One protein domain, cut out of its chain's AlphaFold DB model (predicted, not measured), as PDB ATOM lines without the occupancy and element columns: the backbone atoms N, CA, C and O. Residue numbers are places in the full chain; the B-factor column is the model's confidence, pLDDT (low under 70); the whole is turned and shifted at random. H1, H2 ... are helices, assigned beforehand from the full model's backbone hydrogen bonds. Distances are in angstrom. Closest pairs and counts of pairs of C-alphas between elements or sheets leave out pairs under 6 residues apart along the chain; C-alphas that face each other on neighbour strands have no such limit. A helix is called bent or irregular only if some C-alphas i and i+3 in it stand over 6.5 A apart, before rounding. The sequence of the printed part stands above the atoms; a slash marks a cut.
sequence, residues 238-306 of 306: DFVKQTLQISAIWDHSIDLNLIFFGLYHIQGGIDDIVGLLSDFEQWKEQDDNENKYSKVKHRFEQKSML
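What this domain is: This is residues 238 to 306 of the 306 residues of an uncharacterized protein of Reticulomyxa filosa (UniProt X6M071). What shape does the backbone make? The longest helix, H4, meets H3 near their ends as an L, and at the other end of H3 the helices H1 and H2 pack with it into a small crossed cluster. Residues 294 to 306 stick out as a free arm. What is it made of? The 69 printed residues hold four named helices, H1 to H4 in chain order, and no named strand: all helix. The whole is loose, with a radius of gyration of the C-alphas of 14.1 A, spanning 38 by 28 by 22 A.

How they stand to each other: Where does the longest helix stand? H4, residues 289 to 305, and H3, residues 270 to 285, are close but not clearly touching and about perpendicular at 88 degrees; their closest C-alphas, of Glu 290 and Lys 284, are 5.4 A apart. H4 is apart from H2, residues 256 to 266, and H1, residues 238 to 249. Which helices touch? H3, with residues 270 to 277 alone, touches H2 at a steep tilt of 62 degrees, closest C-alphas Ile 273 and Gly 262 at 6.2 A. H1 touches H2 at a steep tilt of 60 degrees, closest C-alphas Thr 243 and Phe 260 at 5.8 A. H1 and H3 only just touch, with 3 pairs of C-alphas within 8 A, the closest Ile 246 and Ile 270 at 6.9 A. Are the O i to N i+4 pairs within hydrogen-bond range? Every pair is in H2, H3 and H4, and 7 of 8 in H1.

Where its parts are: Where is H4? It runs 24.4 A from C-alpha 289 at (25.441, 111.651, 60.793) to C-alpha 305 at (11.903, 131.970, 61.309). How long are the others? H3 measures 23.0 A, H2 15.3 A and H1 18.9 A, from C-alpha 238 at (13.669, 113.963, 90.803); H1 is irregular, with C-alphas 238 and 241 7.5 A apart.

The domain as a whole: How large is it? The two C-alphas farthest apart, of Asp 271 and Leu 306, are 41.8 A apart. Are there cuts or long links? The printed part has no cut and no long link. Where is confidence low? Residues 303 to 306 are under pLDDT 70.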
ATOM      1  N   ASP A 238      13.453 115.407  90.655       91.31
ATOM      2  CA  ASP A 238      13.669 113.963  90.803       91.31
ATOM      3  C   ASP A 238      14.946 113.499  90.077       91.31
ATOM      4  O   ASP A 238      15.679 112.641  90.578       91.31
ATOM      5  N   PHE A 239      15.266 114.108  88.929       93.06
ATOM      6  CA  PHE A 239      16.383 113.688  88.076       93.06
ATOM      7  C   PHE A 239      17.635 114.566  88.165       93.06
ATOM      8  O   PHE A 239      18.695 114.146  87.694       93.06
ATOM      9  N   VAL A 240      17.581 115.752  88.783       93.50
ATOM     10  CA  VAL A 240      18.699 116.718  88.764       93.50
ATOM     11  C   VAL A 240      20.009 116.128  89.297       93.50
ATOM     12  O   VAL A 240      21.070 116.328  88.709       93.50
ATOM     13  N   LYS A 241      19.956 115.332  90.374       95.44
ATOM     14  CA  LYS A 241      21.159 114.713  90.960       95.44
ATOM     15  C   LYS A 241      21.783 113.672  90.034       95.44
ATOM     16  O   LYS A 241      22.997 113.674  89.860       95.44
ATOM     17  N   GLN A 242      20.959 112.810  89.438       95.62
ATOM     18  CA  GLN A 242      21.422 111.784  88.497       95.62
ATOM     19  C   GLN A 242      21.969 112.432  87.222       95.62
ATOM     20  O   GLN A 242      23.020 112.030  86.734       95.62
ATOM     21  N   THR A 243      21.315 113.495  86.748       95.19
ATOM     22  CA  THR A 243      21.759 114.284  85.592       95.19
ATOM     23  C   THR A 243      23.163 114.844  85.821       95.19
ATOM     24  O   THR A 243      24.047 114.660  84.989       95.19
ATOM     25  N   LEU A 244      23.404 115.471  86.979       95.62
ATOM     26  CA  LEU A 244      24.720 116.013  87.334       95.62
ATOM     27  C   LEU A 244      25.777 114.917  87.531       95.62
ATOM     28  O   LEU A 244      26.926 115.104  87.138       95.62
ATOM     29  N   GLN A 245      25.399 113.771  88.105       97.19
ATOM     30  CA  GLN A 245      26.302 112.630  88.262       97.19
ATOM     31  C   GLN A 245      26.744 112.066  86.907       97.19
ATOM     32  O   GLN A 245      27.935 111.858  86.700       97.19
ATOM     33  N   ILE A 246      25.809 111.851  85.977       96.38
ATOM     34  CA  ILE A 246      26.124 111.390  84.618       96.38
ATOM     35  C   ILE A 246      26.968 112.438  83.895       96.38
ATOM     36  O   ILE A 246      27.979 112.091  83.298       96.38
ATOM     37  N   SER A 247      26.614 113.720  84.008       96.94
ATOM     38  CA  SER A 247      27.404 114.804  83.426       96.94
ATOM     39  C   SER A 247      28.861 114.762  83.899       96.94
ATOM     40  O   SER A 247      29.760 114.875  83.076       96.94
ATOM     41  N   ALA A 248      29.109 114.504  85.188       97.50
ATOM     42  CA  ALA A 248      30.462 114.360  85.723       97.50
ATOM     43  C   ALA A 248      31.211 113.117  85.194       97.50
ATOM     44  O   ALA A 248      32.413 113.199  84.964       97.50
ATOM     45  N   ILE A 249      30.527 111.984  84.967       97.25
ATOM     46  CA  ILE A 249      31.129 110.786  84.336       97.25
ATOM     47  C   ILE A 249      31.646 111.118  82.929       97.25
ATOM     48  O   ILE A 249      32.695 110.627  82.520       97.25
ATOM     49  N   TRP A 250      30.923 111.982  82.220       96.44
ATOM     50  CA  TRP A 250      31.247 112.446  80.874       96.44
ATOM     51  C   TRP A 250      32.123 113.709  80.844       96.44
ATOM     52  O   TRP A 250      32.223 114.339  79.795       96.44
ATOM     53  N   ASP A 251      32.721 114.122  81.967       96.81
ATOM     54  CA  ASP A 251      33.507 115.367  82.083       96.81
ATOM     55  C   ASP A 251      32.772 116.601  81.516       96.81
ATOM     56  O   ASP A 251      33.332 117.455  80.835       96.81
ATOM     57  N   HIS A 252      31.456 116.652  81.737       95.38
ATOM     58  CA  HIS A 252      30.546 117.692  81.253       95.38
ATOM     59  C   HIS A 252      30.501 117.869  79.722       95.38
ATOM     60  O   HIS A 252      29.988 118.878  79.242       95.38
ATOM     61  N   SER A 253      30.985 116.890  78.949       94.75
ATOM     62  CA  SER A 253      30.994 116.936  77.477       94.75
ATOM     63  C   SER A 253      29.615 116.746  76.832       94.75
ATOM     64  O   SER A 253      29.412 117.147  75.687       94.75
ATOM     65  N   ILE A 254      28.658 116.168  77.565       93.25
ATOM     66  CA  ILE A 254      27.289 115.916  77.099       93.25
ATOM     67  C   ILE A 254      26.326 116.969  77.655       93.25
ATOM     68  O   ILE A 254      26.342 117.286  78.849       93.25
ATOM     69  N   ASP A 255      25.440 117.460  76.788       90.56
ATOM     70  CA  ASP A 255      24.382 118.409  77.134       90.56
ATOM     71  C   ASP A 255      23.447 117.857  78.231       90.56
ATOM     72  O   ASP A 255      22.941 116.732  78.152       90.56
ATOM     73  N   LEU A 256      23.184 118.671  79.259       91.62
ATOM     74  CA  LEU A 256      22.357 118.277  80.404       91.62
ATOM     75  C   LEU A 256      20.910 117.948  80.011       91.62
ATOM     76  O   LEU A 256      20.298 117.086  80.643       91.62
ATOM     77  N   ASN A 257      20.356 118.593  78.980       88.31
ATOM     78  CA  ASN A 257      19.014 118.299  78.487       88.31
ATOM     79  C   ASN A 257      18.960 116.915  77.828       88.31
ATOM     80  O   ASN A 257      17.958 116.221  77.985       88.31
ATOM     81  N   LEU A 258      20.026 116.482  77.141       90.44
ATOM     82  CA  LEU A 258      20.093 115.140  76.554       90.44
ATOM     83  C   LEU A 258      20.151 114.061  77.643       90.44
ATOM     84  O   LEU A 258      19.422 113.071  77.575       90.44
ATOM     85  N   ILE A 259      20.963 114.285  78.681       93.94
ATOM     86  CA  ILE A 259      21.037 113.392  79.845       93.94
ATOM     87  C   ILE A 259      19.671 113.310  80.538       93.94
ATOM     88  O   ILE A 259      19.171 112.215  80.802       93.94
ATOM     89  N   PHE A 260      19.050 114.462  80.805       91.69
ATOM     90  CA  PHE A 260      17.725 114.535  81.415       91.69
ATOM     91  C   PHE A 260      16.667 113.818  80.566       91.69
ATOM     92  O   PHE A 260      15.864 113.062  81.107       91.69
ATOM     93  N   PHE A 261      16.682 114.005  79.243       89.31
ATOM     94  CA  PHE A 261      15.770 113.331  78.320       89.31
ATOM     95  C   PHE A 261      15.924 111.808  78.386       89.31
ATOM     96  O   PHE A 261      14.923 111.096  78.479       89.31
ATOM     97  N   GLY A 262      17.166 111.313  78.403       92.00
ATOM     98  CA  GLY A 262      17.458 109.893  78.594       92.00
ATOM     99  C   GLY A 262      16.863 109.371  79.901       92.00
ATOM    100  O   GLY A 262      16.066 108.436  79.881       92.00
ATOM    101  N   LEU A 263      17.171 110.021  81.025       91.69
ATOM    102  CA  LEU A 263      16.653 109.646  82.346       91.69
ATOM    103  C   LEU A 263      15.120 109.645  82.408       91.69
ATOM    104  O   LEU A 263      14.515 108.715  82.943       91.69
ATOM    105  N   TYR A 264      14.489 110.671  81.838       88.56
ATOM    106  CA  TYR A 264      13.043 110.838  81.873       88.56
ATOM    107  C   TYR A 264      12.303 109.781  81.043       88.56
ATOM    108  O   TYR A 264      11.260 109.283  81.469       88.56
ATOM    109  N   HIS A 265      12.830 109.419  79.869       86.81
ATOM    110  CA  HIS A 265      12.135 108.524  78.943       86.81
ATOM    111  C   HIS A 265      12.505 107.049  79.078       86.81
ATOM    112  O   HIS A 265      11.684 106.199  78.736       86.81
ATOM    113  N   ILE A 266      13.709 106.725  79.548       83.25
ATOM    114  CA  ILE A 266      14.244 105.363  79.410       83.25
ATOM    115  C   ILE A 266      13.993 104.500  80.652       83.25
ATOM    116  O   ILE A 266      14.152 103.290  80.580       83.25
ATOM    117  N   GLN A 267      13.499 105.066  81.761       77.00
ATOM    118  CA  GLN A 267      13.190 104.334  83.011       77.00
ATOM    119  C   GLN A 267      14.320 103.388  83.488       77.00
ATOM    120  O   GLN A 267      14.071 102.450  84.246       77.00
ATOM    121  N   GLY A 268      15.555 103.636  83.043       81.31
ATOM    122  CA  GLY A 268      16.744 102.847  83.344       81.31
ATOM    123  C   GLY A 268      17.574 103.458  84.467       81.31
ATOM    124  O   GLY A 268      17.333 104.582  84.915       81.31
ATOM    125  N   GLY A 269      18.566 102.703  84.929       90.94
ATOM    126  CA  GLY A 269      19.568 103.192  85.866       90.94
ATOM    127  C   GLY A 269      20.596 104.108  85.201       90.94
ATOM    128  O   GLY A 269      20.623 104.288  83.986       90.94
ATOM    129  N   ILE A 270      21.498 104.661  86.015       93.50
ATOM    130  CA  ILE A 270      22.616 105.493  85.538       93.50
ATOM    131  C   ILE A 270      23.456 104.750  84.491       93.50
ATOM    132  O   ILE A 270      23.790 105.336  83.465       93.50
ATOM    133  N   ASP A 271      23.749 103.468  84.722       95.06
ATOM    134  CA  ASP A 271      24.565 102.652  83.816       95.06
ATOM    135  C   ASP A 271      23.896 102.471  82.443       95.06
ATOM    136  O   ASP A 271      24.571 102.566  81.418       95.06
ATOM    137  N   ASP A 272      22.568 102.303  82.409       94.19
ATOM    138  CA  ASP A 272      21.801 102.187  81.163       94.19
ATOM    139  C   ASP A 272      21.886 103.482  80.342       94.19
ATOM    140  O   ASP A 272      22.104 103.450  79.129       94.19
ATOM    141  N   ILE A 273      21.761 104.638  81.005       96.00
ATOM    142  CA  ILE A 273      21.867 105.943  80.340       96.00
ATOM    143  C   ILE A 273      23.295 106.205  79.864       96.00
ATOM    144  O   ILE A 273      23.481 106.708  78.760       96.00
ATOM    145  N   VAL A 274      24.316 105.851  80.648       95.50
ATOM    146  CA  VAL A 274      25.719 105.984  80.220       95.50
ATOM    147  C   VAL A 274      26.011 105.101  79.005       95.50
ATOM    148  O   VAL A 274      26.667 105.565  78.069       95.50
ATOM    149  N   GLY A 275      25.497 103.867  78.977       95.56
ATOM    150  CA  GLY A 275      25.585 102.986  77.811       95.56
ATOM    151  C   GLY A 275      24.951 103.618  76.571       95.56
ATOM    152  O   GLY A 275      25.611 103.758  75.546       95.56
ATOM    153  N   LEU A 276      23.720 104.116  76.698       94.81
ATOM    154  CA  LEU A 276      23.022 104.793  75.605       94.81
ATOM    155  C   LEU A 276      23.767 106.035  75.094       94.81
ATOM    156  O   LEU A 276      23.854 106.246  73.888       94.81
ATOM    157  N   LEU A 277      24.284 106.877  75.993       95.38
ATOM    158  CA  LEU A 277      25.052 108.064  75.607       95.38
ATOM    159  C   LEU A 277      26.344 107.677  74.876       95.38
ATOM    160  O   LEU A 277      26.735 108.363  73.935       95.38
ATOM    161  N   SER A 278      26.954 106.548  75.247       95.38
ATOM    162  CA  SER A 278      28.110 105.994  74.534       95.38
ATOM    163  C   SER A 278      27.744 105.552  73.123       95.38
ATOM    164  O   SER A 278      28.437 105.912  72.172       95.38
ATOM    165  N   ASP A 279      26.630 104.834  72.972       94.31
ATOM    166  CA  ASP A 279      26.119 104.425  71.663       94.31
ATOM    167  C   ASP A 279      25.758 105.645  70.797       94.31
ATOM    168  O   ASP A 279      26.015 105.660  69.593       94.31
ATOM    169  N   PHE A 280      25.204 106.699  71.405       91.56
ATOM    170  CA  PHE A 280      24.871 107.948  70.724       91.56
ATOM    171  C   PHE A 280      26.111 108.708  70.231       91.56
ATOM    172  O   PHE A 280      26.127 109.156  69.084       91.56
ATOM    173  N   GLU A 281      27.162 108.832  71.047       92.19
ATOM    174  CA  GLU A 281      28.420 109.455  70.614       92.19
ATOM    175  C   GLU A 281      29.095 108.645  69.497       92.19
ATOM    176  O   GLU A 281      29.491 109.217  68.483       92.19
ATOM    177  N   GLN A 282      29.111 107.311  69.591       93.31
ATOM    178  CA  GLN A 282      29.597 106.467  68.492       93.31
ATOM    179  C   GLN A 282      28.771 106.653  67.213       93.31
ATOM    180  O   GLN A 282      29.321 106.716  66.115       93.31
ATOM    181  N   TRP A 283      27.446 106.762  67.335       92.62
ATOM    182  CA  TRP A 283      26.565 107.021  66.198       92.62
ATOM    183  C   TRP A 283      26.845 108.380  65.536       92.62
ATOM    184  O   TRP A 283      26.777 108.472  64.305       92.62
ATOM    185  N   LYS A 284      27.183 109.425  66.310       89.19
ATOM    186  CA  LYS A 284      27.538 110.754  65.773       89.19
ATOM    187  C   LYS A 284      28.782 110.706  64.888       89.19
ATOM    188  O   LYS A 284      28.805 111.371  63.853       89.19
ATOM    189  N   GLU A 285      29.773 109.906  65.274       89.38
ATOM    190  CA  GLU A 285      31.038 109.747  64.545       89.38
ATOM    191  C   GLU A 285      30.891 108.950  63.231       89.38
ATOM    192  O   GLU A 285      31.777 108.986  62.375       89.38
ATOM    193  N   GLN A 286      29.774 108.245  63.034       92.50
ATOM    194  CA  GLN A 286      29.529 107.414  61.853       92.50
ATOM    195  C   GLN A 286      28.875 108.182  60.690       92.50
ATOM    196  O   GLN A 286      28.026 109.049  60.881       92.50
ATOM    197  N   ASP A 287      29.218 107.790  59.455       77.38
ATOM    198  CA  ASP A 287      28.440 108.012  58.222       77.38
ATOM    199  C   ASP A 287      27.871 109.426  57.999       77.38
ATOM    200  O   ASP A 287      26.734 109.582  57.530       77.38
ATOM    201  N   ASP A 288      28.648 110.468  58.303       86.75
ATOM    202  CA  ASP A 288      28.232 111.868  58.117       86.75
ATOM    203  C   ASP A 288      26.989 112.246  58.959       86.75
ATOM    204  O   ASP A 288      26.269 113.195  58.634       86.75
ATOM    205  N   ASN A 289      26.674 111.489  60.018       90.38
ATOM    206  CA  ASN A 289      25.441 111.651  60.793       90.38
ATOM    207  C   ASN A 289      25.352 113.021  61.467       90.38
ATOM    208  O   ASN A 289      24.281 113.630  61.452       90.38
ATOM    209  N   GLU A 290      26.465 113.559  61.957       87.06
ATOM    210  CA  GLU A 290      26.519 114.919  62.496       87.06
ATOM    211  C   GLU A 290      26.135 115.984  61.450       87.06
ATOM    212  O   GLU A 290      25.339 116.891  61.718       87.06
ATOM    213  N   ASN A 291      26.611 115.840  60.212       88.69
ATOM    214  CA  ASN A 291      26.246 116.737  59.116       88.69
ATOM    215  C   ASN A 291      24.789 116.540  58.676       88.69
ATOM    216  O   ASN A 291      24.104 117.517  58.354       88.69
ATOM    217  N   LYS A 292      24.271 115.303  58.680       90.06
ATOM    218  CA  LYS A 292      22.840 115.037  58.445       90.06
ATOM    219  C   LYS A 292      21.981 115.706  59.515       90.06
ATOM    220  O   LYS A 292      21.012 116.382  59.167       90.06
ATOM    221  N   TYR A 293      22.354 115.570  60.784       86.06
ATOM    222  CA  TYR A 293      21.670 116.208  61.903       86.06
ATOM    223  C   TYR A 293      21.692 117.732  61.768       86.06
ATOM    224  O   TYR A 293      20.639 118.363  61.814       86.06
ATOM    225  N   SER A 294      22.853 118.321  61.481       86.88
ATOM    226  CA  SER A 294      22.999 119.766  61.281       86.88
ATOM    227  C   SER A 294      22.109 120.294  60.148       86.88
ATOM    228  O   SER A 294      21.456 121.328  60.295       86.88
ATOM    229  N   LYS A 295      21.987 119.551  59.036       90.75
ATOM    230  CA  LYS A 295      21.062 119.888  57.934       90.75
ATOM    231  C   LYS A 295      19.595 119.830  58.367       90.75
ATOM    232  O   LYS A 295      18.797 120.663  57.934       90.75
ATOM    233  N   VAL A 296      19.224 118.844  59.186       86.88
ATOM    234  CA  VAL A 296      17.866 118.727  59.737       86.88
ATOM    235  C   VAL A 296      17.587 119.884  60.692       86.88
ATOM    236  O   VAL A 296      16.583 120.567  60.503       86.88
ATOM    237  N   LYS A 297      18.496 120.167  61.632       82.62
ATOM    238  CA  LYS A 297      18.407 121.294  62.569       82.62
ATOM    239  C   LYS A 297      18.211 122.620  61.836       82.62
ATOM    240  O   LYS A 297      17.229 123.308  62.087       82.62
ATOM    241  N   HIS A 298      19.050 122.920  60.845       84.88
ATOM    242  CA  HIS A 298      18.931 124.148  60.055       84.88
ATOM    243  C   HIS A 298      17.591 124.245  59.304       84.88
ATOM    244  O   HIS A 298      16.991 125.313  59.213       84.88
ATOM    245  N   ARG A 299      17.069 123.126  58.778       81.81
ATOM    246  CA  ARG A 299      15.741 123.099  58.140       81.81
ATOM    247  C   ARG A 299      14.619 123.393  59.141       81.81
ATOM    248  O   ARG A 299      13.635 124.021  58.760       81.81
ATOM    249  N   PHE A 300      14.742 122.917  60.377       74.88
ATOM    250  CA  PHE A 300      13.807 123.255  61.450       74.88
ATOM    251  C   PHE A 300      13.899 124.740  61.812       74.88
ATOM    252  O   PHE A 300      12.871 125.407  61.825       74.88
ATOM    253  N   GLU A 301      15.110 125.270  61.987       74.56
ATOM    254  CA  GLU A 301      15.345 126.680  62.322       74.56
ATOM    255  C   GLU A 301      14.787 127.634  61.257       74.56
ATOM    256  O   GLU A 301      14.096 128.596  61.582       74.56
ATOM    257  N   GLN A 302      14.984 127.326  59.971       76.38
ATOM    258  CA  GLN A 302      14.409 128.114  58.875       76.38
ATOM    259  C   GLN A 302      12.878 128.095  58.855       76.38
ATOM    260  O   GLN A 302      12.264 129.093  58.495       76.38
ATOM    261  N   LYS A 303      12.253 126.977  59.238       67.06
ATOM    262  CA  LYS A 303      10.790 126.886  59.347       67.06
ATOM    263  C   LYS A 303      10.232 127.618  60.565       67.06
ATOM    264  O   LYS A 303       9.056 127.934  60.552       67.06
ATOM    265  N   SER A 304      11.037 127.830  61.605       55.50
ATOM    266  CA  SER A 304      10.644 128.613  62.783       55.50
ATOM    267  C   SER A 304      10.891 130.120  62.634       55.50
ATOM    268  O   SER A 304      10.423 130.880  63.471       55.50
ATOM    269  N   MET A 305      11.639 130.550  61.609       54.59
ATOM    270  CA  MET A 305      11.903 131.970  61.309       54.59
ATOM    271  C   MET A 305      10.976 132.569  60.234       54.59
ATOM    272  O   MET A 305      10.975 133.786  60.059       54.59
ATOM    273  N   LEU A 306      10.256 131.729  59.483       43.69
ATOM    274  CA  LEU A 306       9.215 132.104  58.513       43.69
ATOM    275  C   LEU A 306       7.859 131.970  59.181       43.69
ATOM    276  O   LEU A 306       6.975 132.834  58.982       43.69
TER     277      LEU A 306